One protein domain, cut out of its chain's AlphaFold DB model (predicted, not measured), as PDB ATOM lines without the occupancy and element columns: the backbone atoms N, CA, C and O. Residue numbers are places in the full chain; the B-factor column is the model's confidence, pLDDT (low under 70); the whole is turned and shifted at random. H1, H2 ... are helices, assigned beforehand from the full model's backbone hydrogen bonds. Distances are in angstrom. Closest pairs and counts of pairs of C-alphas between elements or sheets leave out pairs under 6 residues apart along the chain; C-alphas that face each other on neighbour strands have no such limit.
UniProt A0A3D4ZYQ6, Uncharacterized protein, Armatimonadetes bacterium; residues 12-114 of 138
ATOM      1  N   GLU A  12     232.041 127.410 221.210       77.25
ATOM      2  CA  GLU A  12     232.342 128.487 222.153       77.25
ATOM      3  C   GLU A  12     232.802 129.749 221.409       77.25
ATOM      4  O   GLU A  12     232.368 130.863 221.728       77.25
ATOM      5  N   ALA A  13     233.644 129.584 220.383       80.62
ATOM      6  CA  ALA A  13     234.099 130.679 219.532       80.62
ATOM      7  C   ALA A  13     232.929 131.304 218.756       80.62
ATOM      8  O   ALA A  13     232.798 132.532 218.720       80.62
ATOM      9  N   VAL A  14     232.031 130.480 218.208       79.50
ATOM     10  CA  VAL A  14     230.826 130.956 217.509       79.50
ATOM     11  C   VAL A  14     229.880 131.694 218.458       79.50
ATOM     12  O   VAL A  14     229.391 132.767 218.101       79.50
ATOM     13  N   ASP A  15     229.655 131.196 219.681       83.56
ATOM     14  CA  ASP A  15     228.800 131.889 220.654       83.56
ATOM     15  C   ASP A  15     229.371 133.257 221.035       83.56
ATOM     16  O   ASP A  15     228.619 134.225 221.115       83.56
ATOM     17  N   ARG A  16     230.694 133.375 221.205       83.56
ATOM     18  CA  ARG A  16     231.351 134.662 221.490       83.56
ATOM     19  C   ARG A  16     231.200 135.651 220.339       83.56
ATOM     20  O   ARG A  16     230.877 136.813 220.584       83.56
ATOM     21  N   VAL A  17     231.396 135.206 219.097       82.56
ATOM     22  CA  VAL A  17     231.234 136.055 217.904       82.56
ATOM     23  C   VAL A  17     229.784 136.505 217.752       82.56
ATOM     24  O   VAL A  17     229.527 137.690 217.542       82.56
ATOM     25  N   LEU A  18     228.821 135.598 217.902       79.69
ATOM     26  CA  LEU A  18     227.402 135.935 217.798       79.69
ATOM     27  C   LEU A  18     226.931 136.822 218.949       79.69
ATOM     28  O   LEU A  18     226.094 137.695 218.728       79.69
ATOM     29  N   LEU A  19     227.479 136.655 220.155       84.19
ATOM     30  CA  LEU A  19     227.214 137.549 221.282       84.19
ATOM     31  C   LEU A  19     227.747 138.951 220.980       84.19
ATOM     32  O   LEU A  19     227.016 139.929 221.134       84.19
ATOM     33  N   LEU A  20     228.978 139.045 220.468       84.88
ATOM     34  CA  LEU A  20     229.567 140.310 220.043       84.88
ATOM     35  C   LEU A  20     228.715 140.984 218.965       84.88
ATOM     36  O   LEU A  20     228.366 142.145 219.128       84.88
ATOM     37  N   ILE A  21     228.324 140.272 217.906       78.31
ATOM     38  CA  ILE A  21     227.450 140.804 216.847       78.31
ATOM     39  C   ILE A  21     226.096 141.219 217.427       78.31
ATOM     40  O   ILE A  21     225.590 142.292 217.100       78.31
ATOM     41  N   GLY A  22     225.528 140.403 218.316       77.62
ATOM     42  CA  GLY A  22     224.248 140.656 218.959       77.62
ATOM     43  C   GLY A  22     224.223 141.949 219.763       77.62
ATOM     44  O   GLY A  22     223.236 142.673 219.725       77.62
ATOM     45  N   VAL A  23     225.319 142.280 220.440       80.19
ATOM     46  CA  VAL A  23     225.435 143.511 221.236       80.19
ATOM     47  C   VAL A  23     225.955 144.686 220.405       80.19
ATOM     48  O   VAL A  23     225.495 145.815 220.577       80.19
ATOM     49  N   ALA A  24     226.883 144.447 219.481       79.81
ATOM     50  CA  ALA A  24     227.535 145.492 218.699       79.81
ATOM     51  C   ALA A  24     226.638 146.040 217.585       79.81
ATOM     52  O   ALA A  24     226.648 147.245 217.355       79.81
ATOM     53  N   MET A  25     225.838 145.207 216.910       81.00
ATOM     54  CA  MET A  25     224.976 145.652 215.803       81.00
ATOM     55  C   MET A  25     223.938 146.713 216.203       81.00
ATOM     56  O   MET A  25     223.812 147.687 215.464       81.00
ATOM     57  N   PRO A  26     223.229 146.624 217.347       79.94
ATOM     58  CA  PRO A  26     222.323 147.679 217.810       79.94
ATOM     59  C   PRO A  26     223.034 149.011 218.016       79.94
ATOM     60  O   PRO A  26     222.538 150.055 217.593       79.94
ATOM     61  N   VAL A  27     224.216 148.960 218.635       80.19
ATOM     62  CA  VAL A  27     225.029 150.134 218.957       80.19
ATOM     63  C   VAL A  27     225.589 150.761 217.679       80.19
ATOM     64  O   VAL A  27     225.425 151.960 217.464       80.19
ATOM     65  N   LEU A  28     226.173 149.952 216.793       82.38
ATOM     66  CA  LEU A  28     226.684 150.371 215.485       82.38
ATOM     67  C   LEU A  28     225.570 150.915 214.593       82.38
ATOM     68  O   LEU A  28     225.734 151.964 213.977       82.38
ATOM     69  N   GLY A  29     224.420 150.245 214.560       79.50
ATOM     70  CA  GLY A  29     223.241 150.689 213.833       79.50
ATOM     71  C   GLY A  29     222.765 152.053 214.325       79.50
ATOM     72  O   GLY A  29     222.607 152.971 213.522       79.50
ATOM     73  N   ALA A  30     222.604 152.231 215.637       76.81
ATOM     74  CA  ALA A  30     222.206 153.508 216.227       76.81
ATOM     75  C   ALA A  30     223.227 154.627 215.955       76.81
ATOM     76  O   ALA A  30     222.828 155.731 215.581       76.81
ATOM     77  N   LEU A  31     224.527 154.342 216.085       80.88
ATOM     78  CA  LEU A  31     225.615 155.287 215.810       80.88
ATOM     79  C   LEU A  31     225.651 155.711 214.340       80.88
ATOM     80  O   LEU A  31     225.694 156.904 214.053       80.88
ATOM     81  N   LEU A  32     225.581 154.761 213.407       80.50
ATOM     82  CA  LEU A  32     225.542 155.050 211.971       80.50
ATOM     83  C   LEU A  32     224.275 155.828 211.598       80.50
ATOM     84  O   LEU A  32     224.335 156.770 210.808       80.50
ATOM     85  N   GLY A  33     223.140 155.487 212.210       75.88
ATOM     86  CA  GLY A  33     221.888 156.222 212.067       75.88
ATOM     87  C   GLY A  33     221.981 157.664 212.572       75.88
ATOM     88  O   GLY A  33     221.541 158.586 211.888       75.88
ATOM     89  N   LEU A  34     222.590 157.882 213.739       77.06
ATOM     90  CA  LEU A  34     222.866 159.217 214.280       77.06
ATOM     91  C   LEU A  34     223.798 160.009 213.364       77.06
ATOM     92  O   LEU A  34     223.522 161.174 213.081       77.06
ATOM     93  N   LEU A  35     224.862 159.373 212.874       81.25
ATOM     94  CA  LEU A  35     225.880 160.005 212.045       81.25
ATOM     95  C   LEU A  35     225.292 160.471 210.706       81.25
ATOM     96  O   LEU A  35     225.373 161.654 210.380       81.25
ATOM     97  N   LEU A  36     224.603 159.593 209.966       72.50
ATOM     98  CA  LEU A  36     223.913 159.977 208.723       72.50
ATOM     99  C   LEU A  36     222.770 160.983 208.980       72.50
ATOM    100  O   LEU A  36     222.461 161.823 208.125       72.50
ATOM    101  N   GLY A  37     222.149 160.914 210.158       70.75
ATOM    102  CA  GLY A  37     221.111 161.829 210.621       70.75
ATOM    103  C   GLY A  37     221.599 163.248 210.872       70.75
ATOM    104  O   GLY A  37     220.908 164.200 210.498       70.75
ATOM    105  N   ALA A  38     222.791 163.380 211.452       75.44
ATOM    106  CA  ALA A  38     223.461 164.650 211.692       75.44
ATOM    107  C   ALA A  38     223.789 165.363 210.371       75.44
ATOM    108  O   ALA A  38     223.504 166.549 210.236       75.44
ATOM    109  N   PHE A  39     224.254 164.629 209.352       74.56
ATOM    110  CA  PHE A  39     224.554 165.200 208.030       74.56
ATOM    111  C   PHE A  39     223.322 165.678 207.240       74.56
ATOM    112  O   PHE A  39     223.457 166.478 206.320       74.56
ATOM    113  N   ARG A  40     222.113 165.206 207.570       67.75
ATOM    114  CA  ARG A  40     220.858 165.518 206.848       67.75
ATOM    115  C   ARG A  40     219.846 166.319 207.682       67.75
ATOM    116  O   ARG A  40     218.689 166.438 207.283       67.75
ATOM    117  N   GLY A  41     220.251 166.832 208.847       72.31
ATOM    118  CA  GLY A  41     219.425 167.701 209.699       72.31
ATOM    119  C   GLY A  41     218.262 167.012 210.428       72.31
ATOM    120  O   GLY A  41     217.380 167.691 210.947       72.31
ATOM    121  N   ARG A  42     218.220 165.670 210.479       71.38
ATOM    122  CA  ARG A  42     217.177 164.894 211.186       71.38
ATOM    123  C   ARG A  42     217.787 163.719 211.974       71.38
ATOM    124  O   ARG A  42     217.554 162.561 211.612       71.38
ATOM    125  N   PRO A  43     218.557 163.991 213.046       71.19
ATOM    126  CA  PRO A  43     219.338 162.981 213.763       71.19
ATOM    127  C   PRO A  43     218.474 161.916 214.442       71.19
ATOM    128  O   PRO A  43     218.737 160.730 214.277       71.19
ATOM    129  N   GLY A  44     217.389 162.308 215.121       70.19
ATOM    130  CA  GLY A  44     216.523 161.357 215.831       70.19
ATOM    131  C   GLY A  44     215.838 160.343 214.908       70.19
ATOM    132  O   GLY A  44     215.757 159.160 215.223       70.19
ATOM    133  N   LEU A  45     215.406 160.781 213.722       70.38
ATOM    134  CA  LEU A  45     214.730 159.926 212.745       70.38
ATOM    135  C   LEU A  45     215.660 158.849 212.170       70.38
ATOM    136  O   LEU A  45     215.267 157.694 211.994       70.38
ATOM    137  N   GLN A  46     216.894 159.234 211.849       73.69
ATOM    138  CA  GLN A  46     217.861 158.305 211.279       73.69
ATOM    139  C   GLN A  46     218.506 157.419 212.344       73.69
ATOM    140  O   GLN A  46     218.772 156.257 212.053       73.69
ATOM    141  N   ALA A  47     218.640 157.897 213.585       73.62
ATOM    142  CA  ALA A  47     219.022 157.077 214.732       73.62
ATOM    143  C   ALA A  47     218.054 155.907 214.943       73.62
ATOM    144  O   ALA A  47     218.489 154.766 215.068       73.62
ATOM    145  N   VAL A  48     216.740 156.165 214.903       74.81
ATOM    146  CA  VAL A  48     215.715 155.116 215.031       74.81
ATOM    147  C   VAL A  48     215.799 154.117 213.877       74.81
ATOM    148  O   VAL A  48     215.744 152.914 214.120       74.81
ATOM    149  N   ARG A  49     216.004 154.585 212.635       73.12
ATOM    150  CA  ARG A  49     216.228 153.700 211.474       73.12
ATOM    151  C   ARG A  49     217.473 152.828 211.642       73.12
ATOM    152  O   ARG A  49     217.421 151.621 211.410       73.12
ATOM    153  N   GLY A  50     218.575 153.433 212.063       76.62
ATOM    154  CA  GLY A  50     219.822 152.735 212.325       76.62
ATOM    155  C   GLY A  50     219.678 151.697 213.438       76.62
ATOM    156  O   GLY A  50     220.098 150.557 213.271       76.62
ATOM    157  N   LEU A  51     218.990 152.045 214.527       78.81
ATOM    158  CA  LEU A  51     218.694 151.136 215.634       78.81
ATOM    159  C   LEU A  51     217.802 149.967 215.194       78.81
ATOM    160  O   LEU A  51     218.062 148.834 215.587       78.81
ATOM    161  N   THR A  52     216.790 150.203 214.352       74.31
ATOM    162  CA  THR A  52     215.944 149.115 213.825       74.31
ATOM    163  C   THR A  52     216.729 148.117 212.979       74.31
ATOM    164  O   THR A  52     216.472 146.922 213.075       74.31
ATOM    165  N   ILE A  53     217.712 148.580 212.200       77.50
ATOM    166  CA  ILE A  53     218.613 147.698 211.442       77.50
ATOM    167  C   ILE A  53     219.570 146.981 212.400       77.50
ATOM    168  O   ILE A  53     219.773 145.775 212.295       77.50
ATOM    169  N   GLY A  54     220.110 147.705 213.381       79.19
ATOM    170  CA  GLY A  54     220.999 147.153 214.396       79.19
ATOM    171  C   GLY A  54     220.345 146.078 215.275       79.19
ATOM    172  O   GLY A  54     221.020 145.146 215.708       79.19
ATOM    173  N   LEU A  55     219.023 146.139 215.469       80.06
ATOM    174  CA  LEU A  55     218.245 145.124 216.188       80.06
ATOM    175  C   LEU A  55     218.263 143.738 215.518       80.06
ATOM    176  O   LEU A  55     217.901 142.752 216.161       80.06
ATOM    177  N   ALA A  56     218.723 143.634 214.268       76.69
ATOM    178  CA  ALA A  56     218.942 142.350 213.613       76.69
ATOM    179  C   ALA A  56     219.980 141.487 214.355       76.69
ATOM    180  O   ALA A  56     219.822 140.271 214.422       76.69
ATOM    181  N   GLY A  57     221.002 142.095 214.971       76.56
ATOM    182  CA  GLY A  57     222.016 141.365 215.743       76.56
ATOM    183  C   GLY A  57     221.430 140.567 216.917       76.56
ATOM    184  O   GLY A  57     221.619 139.351 216.968       76.56
ATOM    185  N   PRO A  58     220.716 141.205 217.866       78.62
ATOM    186  CA  PRO A  58     220.079 140.528 218.994       78.62
ATOM    187  C   PRO A  58     219.121 139.426 218.555       78.62
ATOM    188  O   PRO A  58     219.045 138.380 219.193       78.62
ATOM    189  N   VAL A  59     218.409 139.651 217.448       78.25
ATOM    190  CA  VAL A  59     217.505 138.661 216.862       78.25
ATOM    191  C   VAL A  59     218.281 137.424 216.413       78.25
ATOM    192  O   VAL A  59     217.930 136.314 216.806       78.25
ATOM    193  N   VAL A  60     219.374 137.600 215.667       78.25
ATOM    194  CA  VAL A  60     220.244 136.496 215.233       78.25
ATOM    195  C   VAL A  60     220.836 135.745 216.432       78.25
ATOM    196  O   VAL A  60     220.825 134.514 216.449       78.25
ATOM    197  N   LEU A  61     221.283 136.457 217.471       78.25
ATOM    198  CA  LEU A  61     221.783 135.844 218.707       78.25
ATOM    199  C   LEU A  61     220.698 135.033 219.437       78.25
ATOM    200  O   LEU A  61     220.963 133.930 219.918       78.25
ATOM    201  N   GLY A  62     219.476 135.563 219.519       77.31
ATOM    202  CA  GLY A  62     218.335 134.869 220.113       77.31
ATOM    203  C   GLY A  62     218.005 133.577 219.370       77.31
ATOM    204  O   GLY A  62     217.844 132.527 219.995       77.31
ATOM    205  N   LEU A  63     218.000 133.627 218.036       76.94
ATOM    206  CA  LEU A  63     217.808 132.450 217.189       76.94
ATOM    207  C   LEU A  63     218.917 131.413 217.386       76.94
ATOM    208  O   LEU A  63     218.628 130.224 217.495       76.94
ATOM    209  N   TRP A  64     220.172 131.846 217.498       77.75
ATOM    210  CA  TRP A  64     221.297 130.958 217.783       77.75
ATOM    211  C   TRP A  64     221.169 130.251 219.138       77.75
ATOM    212  O   TRP A  64     221.344 129.036 219.235       77.75
ATOM    213  N   ARG A  65     220.820 130.990 220.197       79.19
ATOM    214  CA  ARG A  65     220.584 130.420 221.536       79.19
ATOM    215  C   ARG A  65     219.436 129.411 221.515       79.19
ATOM    216  O   ARG A  65     219.549 128.355 222.133       79.19
ATOM    217  N   PHE A  66     218.372 129.712 220.777       75.19
ATOM    218  CA  PHE A  66     217.233 128.816 220.602       75.19
ATOM    219  C   PHE A  66     217.604 127.541 219.834       75.19
ATOM    220  O   PHE A  66     217.263 126.439 220.260       75.19
ATOM    221  N   TYR A  67     218.367 127.680 218.750       71.56
ATOM    222  CA  TYR A  67     218.926 126.563 217.995       71.56
ATOM    223  C   TYR A  67     219.766 125.658 218.910       71.56
ATOM    224  O   TYR A  67     219.456 124.476 219.037       71.56
ATOM    225  N   ARG A  68     220.738 126.208 219.656       73.19
ATOM    226  CA  ARG A  68     221.547 125.428 220.617       73.19
ATOM    227  C   ARG A  68     220.713 124.739 221.694       73.19
ATOM    228  O   ARG A  68     221.042 123.626 222.090       73.19
ATOM    229  N   PHE A  69     219.649 125.382 222.171       71.88
ATOM    230  CA  PHE A  69     218.738 124.774 223.137       71.88
ATOM    231  C   PHE A  69     218.019 123.551 222.549       71.88
ATOM    232  O   PHE A  69     217.929 122.526 223.214       71.88
ATOM    233  N   MET A  70     217.570 123.625 221.293       67.25
ATOM    234  CA  MET A  70     216.851 122.526 220.639       67.25
ATOM    235  C   MET A  70     217.712 121.311 220.279       67.25
ATOM    236  O   MET A  70     217.173 120.217 220.129       67.25
ATOM    237  N   ILE A  71     219.020 121.487 220.092       65.62
ATOM    238  CA  ILE A  71     219.919 120.413 219.623       65.62
ATOM    239  C   ILE A  71     220.732 119.835 220.780       65.62
ATOM    240  O   ILE A  71     221.555 118.950 220.563       65.62
ATOM    241  N   ARG A  72     220.527 120.321 222.015       64.25
ATOM    242  CA  ARG A  72     221.161 119.720 223.187       64.25
ATOM    243  C   ARG A  72     220.846 118.228 223.214       64.25
ATOM    244  O   ARG A  72     219.687 117.828 223.181       64.25
ATOM    245  N   LEU A  73     221.918 117.442 223.233       54.28
ATOM    246  CA  LEU A  73     221.882 115.994 223.335       54.28
ATOM    247  C   LEU A  73     221.265 115.638 224.690       54.28
ATOM    248  O   LEU A  73     221.766 116.103 225.714       54.28
ATOM    249  N   ASP A  74     220.185 114.864 224.696       56.84
ATOM    250  CA  ASP A  74     219.582 114.379 225.935       56.84
ATOM    251  C   ASP A  74     220.295 113.074 226.343       56.84
ATOM    252  O   ASP A  74     220.145 112.054 225.653       56.84
ATOM    253  N   PRO A  75     221.144 113.090 227.391       54.19
ATOM    254  CA  PRO A  75     222.035 111.976 227.707       54.19
ATOM    255  C   PRO A  75     221.292 110.731 228.200       54.19
ATOM    256  O   PRO A  75     221.843 109.638 228.111       54.19
ATOM    257  N   GLU A  76     220.049 110.860 228.673       53.00
ATOM    258  CA  GLU A  76     219.279 109.712 229.170       53.00
ATOM    259  C   GLU A  76     218.641 108.879 228.055       53.00
ATOM    260  O   GLU A  76     218.368 107.695 228.240       53.00
ATOM    261  N   THR A  77     218.422 109.469 226.879       58.47
ATOM    262  CA  THR A  77     217.732 108.796 225.772       58.47
ATOM    263  C   THR A  77     218.631 108.570 224.551       58.47
ATOM    264  O   THR A  77     218.266 107.803 223.662       58.47
ATOM    265  N   GLY A  78     219.813 109.201 224.493       53.22
ATOM    266  CA  GLY A  78     220.739 109.106 223.355       53.22
ATOM    267  C   GLY A  78     220.253 109.848 222.101       53.22
ATOM    268  O   GLY A  78     220.748 109.605 221.000       53.22
ATOM    269  N   TYR A  79     219.264 110.737 222.243       51.66
ATOM    270  CA  TYR A  79     218.587 111.386 221.122       51.66
ATOM    271  C   TYR A  79     219.337 112.618 220.595       51.66
ATOM    272  O   TYR A  79     219.658 113.555 221.325       51.66
ATOM    273  N   VAL A  80     219.528 112.649 219.273       55.72
ATOM    274  CA  VAL A  80     220.070 113.783 218.507       55.72
ATOM    275  C   VAL A  80     218.912 114.566 217.881       55.72
ATOM    276  O   VAL A  80     218.239 114.076 216.971       55.72
ATOM    277  N   GLY A  81     218.679 115.809 218.316       55.69
ATOM    278  CA  GLY A  81     217.621 116.681 217.773       55.69
ATOM    279  C   GLY A  81     217.750 117.000 216.271       55.69
ATOM    280  O   GLY A  81     216.794 117.466 215.651       55.69
ATOM    281  N   LEU A  82     218.903 116.700 215.661       51.81
ATOM    282  CA  LEU A  82     219.260 117.045 214.282       51.81
ATOM    283  C   LEU A  82     218.381 116.376 213.200       51.81
ATOM    284  O   LEU A  82     218.286 116.892 212.090       51.81
ATOM    285  N   HIS A  83     217.731 115.244 213.497       54.41
ATOM    286  CA  HIS A  83     216.965 114.470 212.503       54.41
ATOM    287  C   HIS A  83     215.456 114.762 212.472       54.41
ATOM    288  O   HIS A  83     214.714 114.168 211.689       54.41
ATOM    289  N   ARG A  84     214.967 115.690 213.300       63.59
ATOM    290  CA  ARG A  84     213.540 116.024 213.353       63.59
ATOM    291  C   ARG A  84     213.195 117.138 212.366       63.59
ATOM    292  O   ARG A  84     213.567 118.291 212.569       63.59
ATOM    293  N   MET A  85     212.355 116.831 211.369       66.62
ATOM    294  CA  MET A  85     211.684 117.851 210.541       66.62
ATOM    295  C   MET A  85     210.969 118.916 211.389       66.62
ATOM    296  O   MET A  85     210.875 120.068 210.975       66.62
ATOM    297  N   SER A  86     210.511 118.566 212.596       60.06
ATOM    298  CA  SER A  86     209.864 119.517 213.501       60.06
ATOM    299  C   SER A  86     210.787 120.652 213.957       60.06
ATOM    300  O   SER A  86     210.303 121.763 214.137       60.06
ATOM    301  N   VAL A  87     212.100 120.427 214.068       65.81
ATOM    302  CA  VAL A  87     213.087 121.470 214.409       65.81
ATOM    303  C   VAL A  87     213.225 122.473 213.262       65.81
ATOM    304  O   VAL A  87     213.287 123.683 213.485       65.81
ATOM    305  N   TYR A  88     213.212 121.990 212.017       64.44
ATOM    306  CA  TYR A  88     213.234 122.846 210.831       64.44
ATOM    307  C   TYR A  88     211.941 123.647 210.679       64.44
ATOM    308  O   TYR A  88     211.998 124.860 210.487       64.44
ATOM    309  N   ILE A  89     210.780 123.003 210.833       74.69
ATOM    310  CA  ILE A  89     209.477 123.681 210.780       74.69
ATOM    311  C   ILE A  89     209.384 124.743 211.879       74.69
ATOM    312  O   ILE A  89     208.952 125.860 211.607       74.69
ATOM    313  N   LEU A  90     209.847 124.441 213.095       69.81
ATOM    314  CA  LEU A  90     209.847 125.407 214.189       69.81
ATOM    315  C   LEU A  90     210.742 126.613 213.886       69.81
ATOM    316  O   LEU A  90     210.333 127.738 214.145       69.81
ATOM    317  N   ASN A  91     211.918 126.404 213.284       67.50
ATOM    318  CA  ASN A  91     212.771 127.504 212.828       67.50
ATOM    319  C   ASN A  91     212.096 128.349 211.740       67.50
ATOM    320  O   ASN A  91     212.159 129.573 211.809       67.50
ATOM    321  N   ILE A  92     211.421 127.728 210.768       73.69
ATOM    322  CA  ILE A  92     210.678 128.449 209.721       73.69
ATOM    323  C   ILE A  92     209.569 129.303 210.343       73.69
ATOM    324  O   ILE A  92     209.463 130.489 210.037       73.69
ATOM    325  N   VAL A  93     208.772 128.725 211.247       75.62
ATOM    326  CA  VAL A  93     207.706 129.445 211.957       75.62
ATOM    327  C   VAL A  93     208.289 130.581 212.794       75.62
ATOM    328  O   VAL A  93     207.779 131.697 212.745       75.62
ATOM    329  N   LEU A  94     209.386 130.335 213.511       71.94
ATOM    330  CA  LEU A  94     210.066 131.347 214.314       71.94
ATOM    331  C   LEU A  94     210.550 132.514 213.445       71.94
ATOM    332  O   LEU A  94     210.260 133.666 213.762       71.94
ATOM    333  N   PHE A  95     211.226 132.236 212.328       72.69
ATOM    334  CA  PHE A  95     211.662 133.264 211.382       72.69
ATOM    335  C   PHE A  95     210.484 134.042 210.794       72.69
ATOM    336  O   PHE A  95     210.554 135.266 210.709       72.69
ATOM    337  N   ALA A  96     209.399 133.360 210.425       72.44
ATOM    338  CA  ALA A  96     208.204 134.001 209.889       72.44
ATOM    339  C   ALA A  96     207.562 134.945 210.917       72.44
ATOM    340  O   ALA A  96     207.261 136.093 210.592       72.44
ATOM    341  N   VAL A  97     207.407 134.501 212.169       76.81
ATOM    342  CA  VAL A  97     206.837 135.309 213.257       76.81
ATOM    343  C   VAL A  97     207.733 136.502 213.577       76.81
ATOM    344  O   VAL A  97     207.258 137.636 213.615       76.81
ATOM    345  N   VAL A  98     209.033 136.278 213.768       75.81
ATOM    346  CA  VAL A  98     209.992 137.344 214.083       75.81
ATOM    347  C   VAL A  98     210.085 138.353 212.938       75.81
ATOM    348  O   VAL A  98     210.025 139.561 213.176       75.81
ATOM    349  N   GLY A  99     210.163 137.878 211.694       71.56
ATOM    350  CA  GLY A  99     210.170 138.717 210.497       71.56
ATOM    351  C   GLY A  99     208.891 139.540 210.352       71.56
ATOM    352  O   GLY A  99     208.966 140.738 210.083       71.56
ATOM    353  N   ALA A 100     207.721 138.944 210.605       72.06
ATOM    354  CA  ALA A 100     206.445 139.655 210.585       72.06
ATOM    355  C   ALA A 100     206.376 140.736 211.673       72.06
ATOM    356  O   ALA A 100     205.980 141.866 211.388       72.06
ATOM    357  N   LEU A 101     206.805 140.432 212.902       75.75
ATOM    358  CA  LEU A 101     206.836 141.401 214.002       75.75
ATOM    359  C   LEU A 101     207.765 142.582 213.691       75.75
ATOM    360  O   LEU A 101     207.361 143.735 213.853       75.75
ATOM    361  N   LEU A 102     208.975 142.308 213.195       74.19
ATOM    362  CA  LEU A 102     209.925 143.338 212.766       74.19
ATOM    363  C   LEU A 102     209.375 144.165 211.600       74.19
ATOM    364  O   LEU A 102     209.465 145.389 211.626       74.19
ATOM    365  N   GLY A 103     208.765 143.517 210.605       71.38
ATOM    366  CA  GLY A 103     208.160 144.176 209.450       71.38
ATOM    367  C   GLY A 103     207.004 145.097 209.841       71.38
ATOM    368  O   GLY A 103     206.954 146.243 209.397       71.38
ATOM    369  N   VAL A 104     206.114 144.648 210.731       77.38
ATOM    370  CA  VAL A 104     205.012 145.464 211.268       77.38
ATOM    371  C   VAL A 104     205.549 146.630 212.092       77.38
ATOM    372  O   VAL A 104     205.058 147.754 211.955       77.38
ATOM    373  N   LEU A 105     206.557 146.393 212.934       76.56
ATOM    374  CA  LEU A 105     207.190 147.444 213.725       76.56
ATOM    375  C   LEU A 105     207.824 148.505 212.818       76.56
ATOM    376  O   LEU A 105     207.582 149.698 213.007       76.56
ATOM    377  N   TYR A 106     208.560 148.076 211.793       72.12
ATOM    378  CA  TYR A 106     209.148 148.962 210.795       72.12
ATOM    379  C   TYR A 106     208.080 149.734 210.016       72.12
ATOM    380  O   TYR A 106     208.190 150.950 209.897       72.12
ATOM    381  N   ALA A 107     207.021 149.074 209.539       70.31
ATOM    382  CA  ALA A 107     205.933 149.717 208.803       70.31
ATOM    383  C   ALA A 107     205.202 150.763 209.658       70.31
ATOM    384  O   ALA A 107     204.935 151.869 209.187       70.31
ATOM    385  N   ARG A 108     204.936 150.463 210.937       77.81
ATOM    386  CA  ARG A 108     204.327 151.417 211.876       77.81
ATOM    387  C   ARG A 108     205.227 152.612 212.155       77.81
ATOM    388  O   ARG A 108     204.736 153.738 212.191       77.81
ATOM    389  N   LEU A 109     206.524 152.382 212.351       70.31
ATOM    390  CA  LEU A 109     207.490 153.464 212.524       70.31
ATOM    391  C   LEU A 109     207.574 154.304 211.245       70.31
ATOM    392  O   LEU A 109     207.414 155.518 211.307       70.31
ATOM    393  N   ALA A 110     207.724 153.680 210.078       69.00
ATOM    394  CA  ALA A 110     207.802 154.362 208.790       69.00
ATOM    395  C   ALA A 110     206.551 155.206 208.495       69.00
ATOM    396  O   ALA A 110     206.693 156.358 208.095       69.00
ATOM    397  N   ALA A 111     205.348 154.688 208.762       70.94
ATOM    398  CA  ALA A 111     204.093 155.414 208.568       70.94
ATOM    399  C   ALA A 111     203.959 156.642 209.484       70.94
ATOM    400  O   ALA A 111     203.423 157.666 209.072       70.94
ATOM    401  N   ARG A 112     204.483 156.578 210.718       67.69
ATOM    402  CA  ARG A 112     204.533 157.742 211.622       67.69
ATOM    403  C   ARG A 112     205.528 158.805 211.163       67.69
ATOM    404  O   ARG A 112     205.358 159.978 211.475       67.69
ATOM    405  N   LEU A 113     206.579 158.391 210.463       64.94
ATOM    406  CA  LEU A 113     207.705 159.246 210.090       64.94
ATOM    407  C   LEU A 113     207.563 159.832 208.676       64.94
ATOM    408  O   LEU A 113     208.183 160.849 208.369       64.94
ATOM    409  N   TRP A 114     206.748 159.206 207.828       59.16
ATOM    410  CA  TRP A 114     206.406 159.657 206.484       59.16
ATOM    411  C   TRP A 114     204.879 159.662 206.328       59.16
ATOM    412  O   TRP A 114     204.314 158.677 205.848       59.16
TER     413      TRP A 114
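AT A GLANCE: This is residues 12 to 114 of the 138 residues of an uncharacterized protein of Armatimonadetes bacterium (UniProt A0A3D4ZYQ6). A flat, loose bundle: H2 and H3, end to end, make the middle, with kinked H1 along one side and H4 less closely along the other. The printed part has 103 residues, with named helices H1, H2, H3, H4 in chain order and no named strand: all helix. The rod is loose, radius of gyration of the C-alphas 17.9 A, spanning 61 by 29 by 14 A.

IN THESE COORDINATES: H1, residues 12 to 39, begins at (232.342, 128.487, 222.153) and measures 40.1 A. H2 is residues 43 to 54, H3 56 to 70. H4, residues 85 to 113, measures 41.6 A and ends at (207.705, 159.246, 210.090).

HOW THE PARTS SIT: H1 and H2, a hairpin, touch at C-alphas 26 and 54, 3.7 A. H1 touches H3 at C-alphas 22 and 57, 4.0 A. H4 is close but not clearly touching H2, C-alphas 52 and 106 being 7.4 A apart. Every O i to N i+4 pair is within hydrogen-bond range in H2, H3 and H4; in H1, 22 of 24.

THE WHOLE: The printed part has no cut. The link of residues 71 to 84 is long; pLDDT is under 70 at residues 70 to 88, among others.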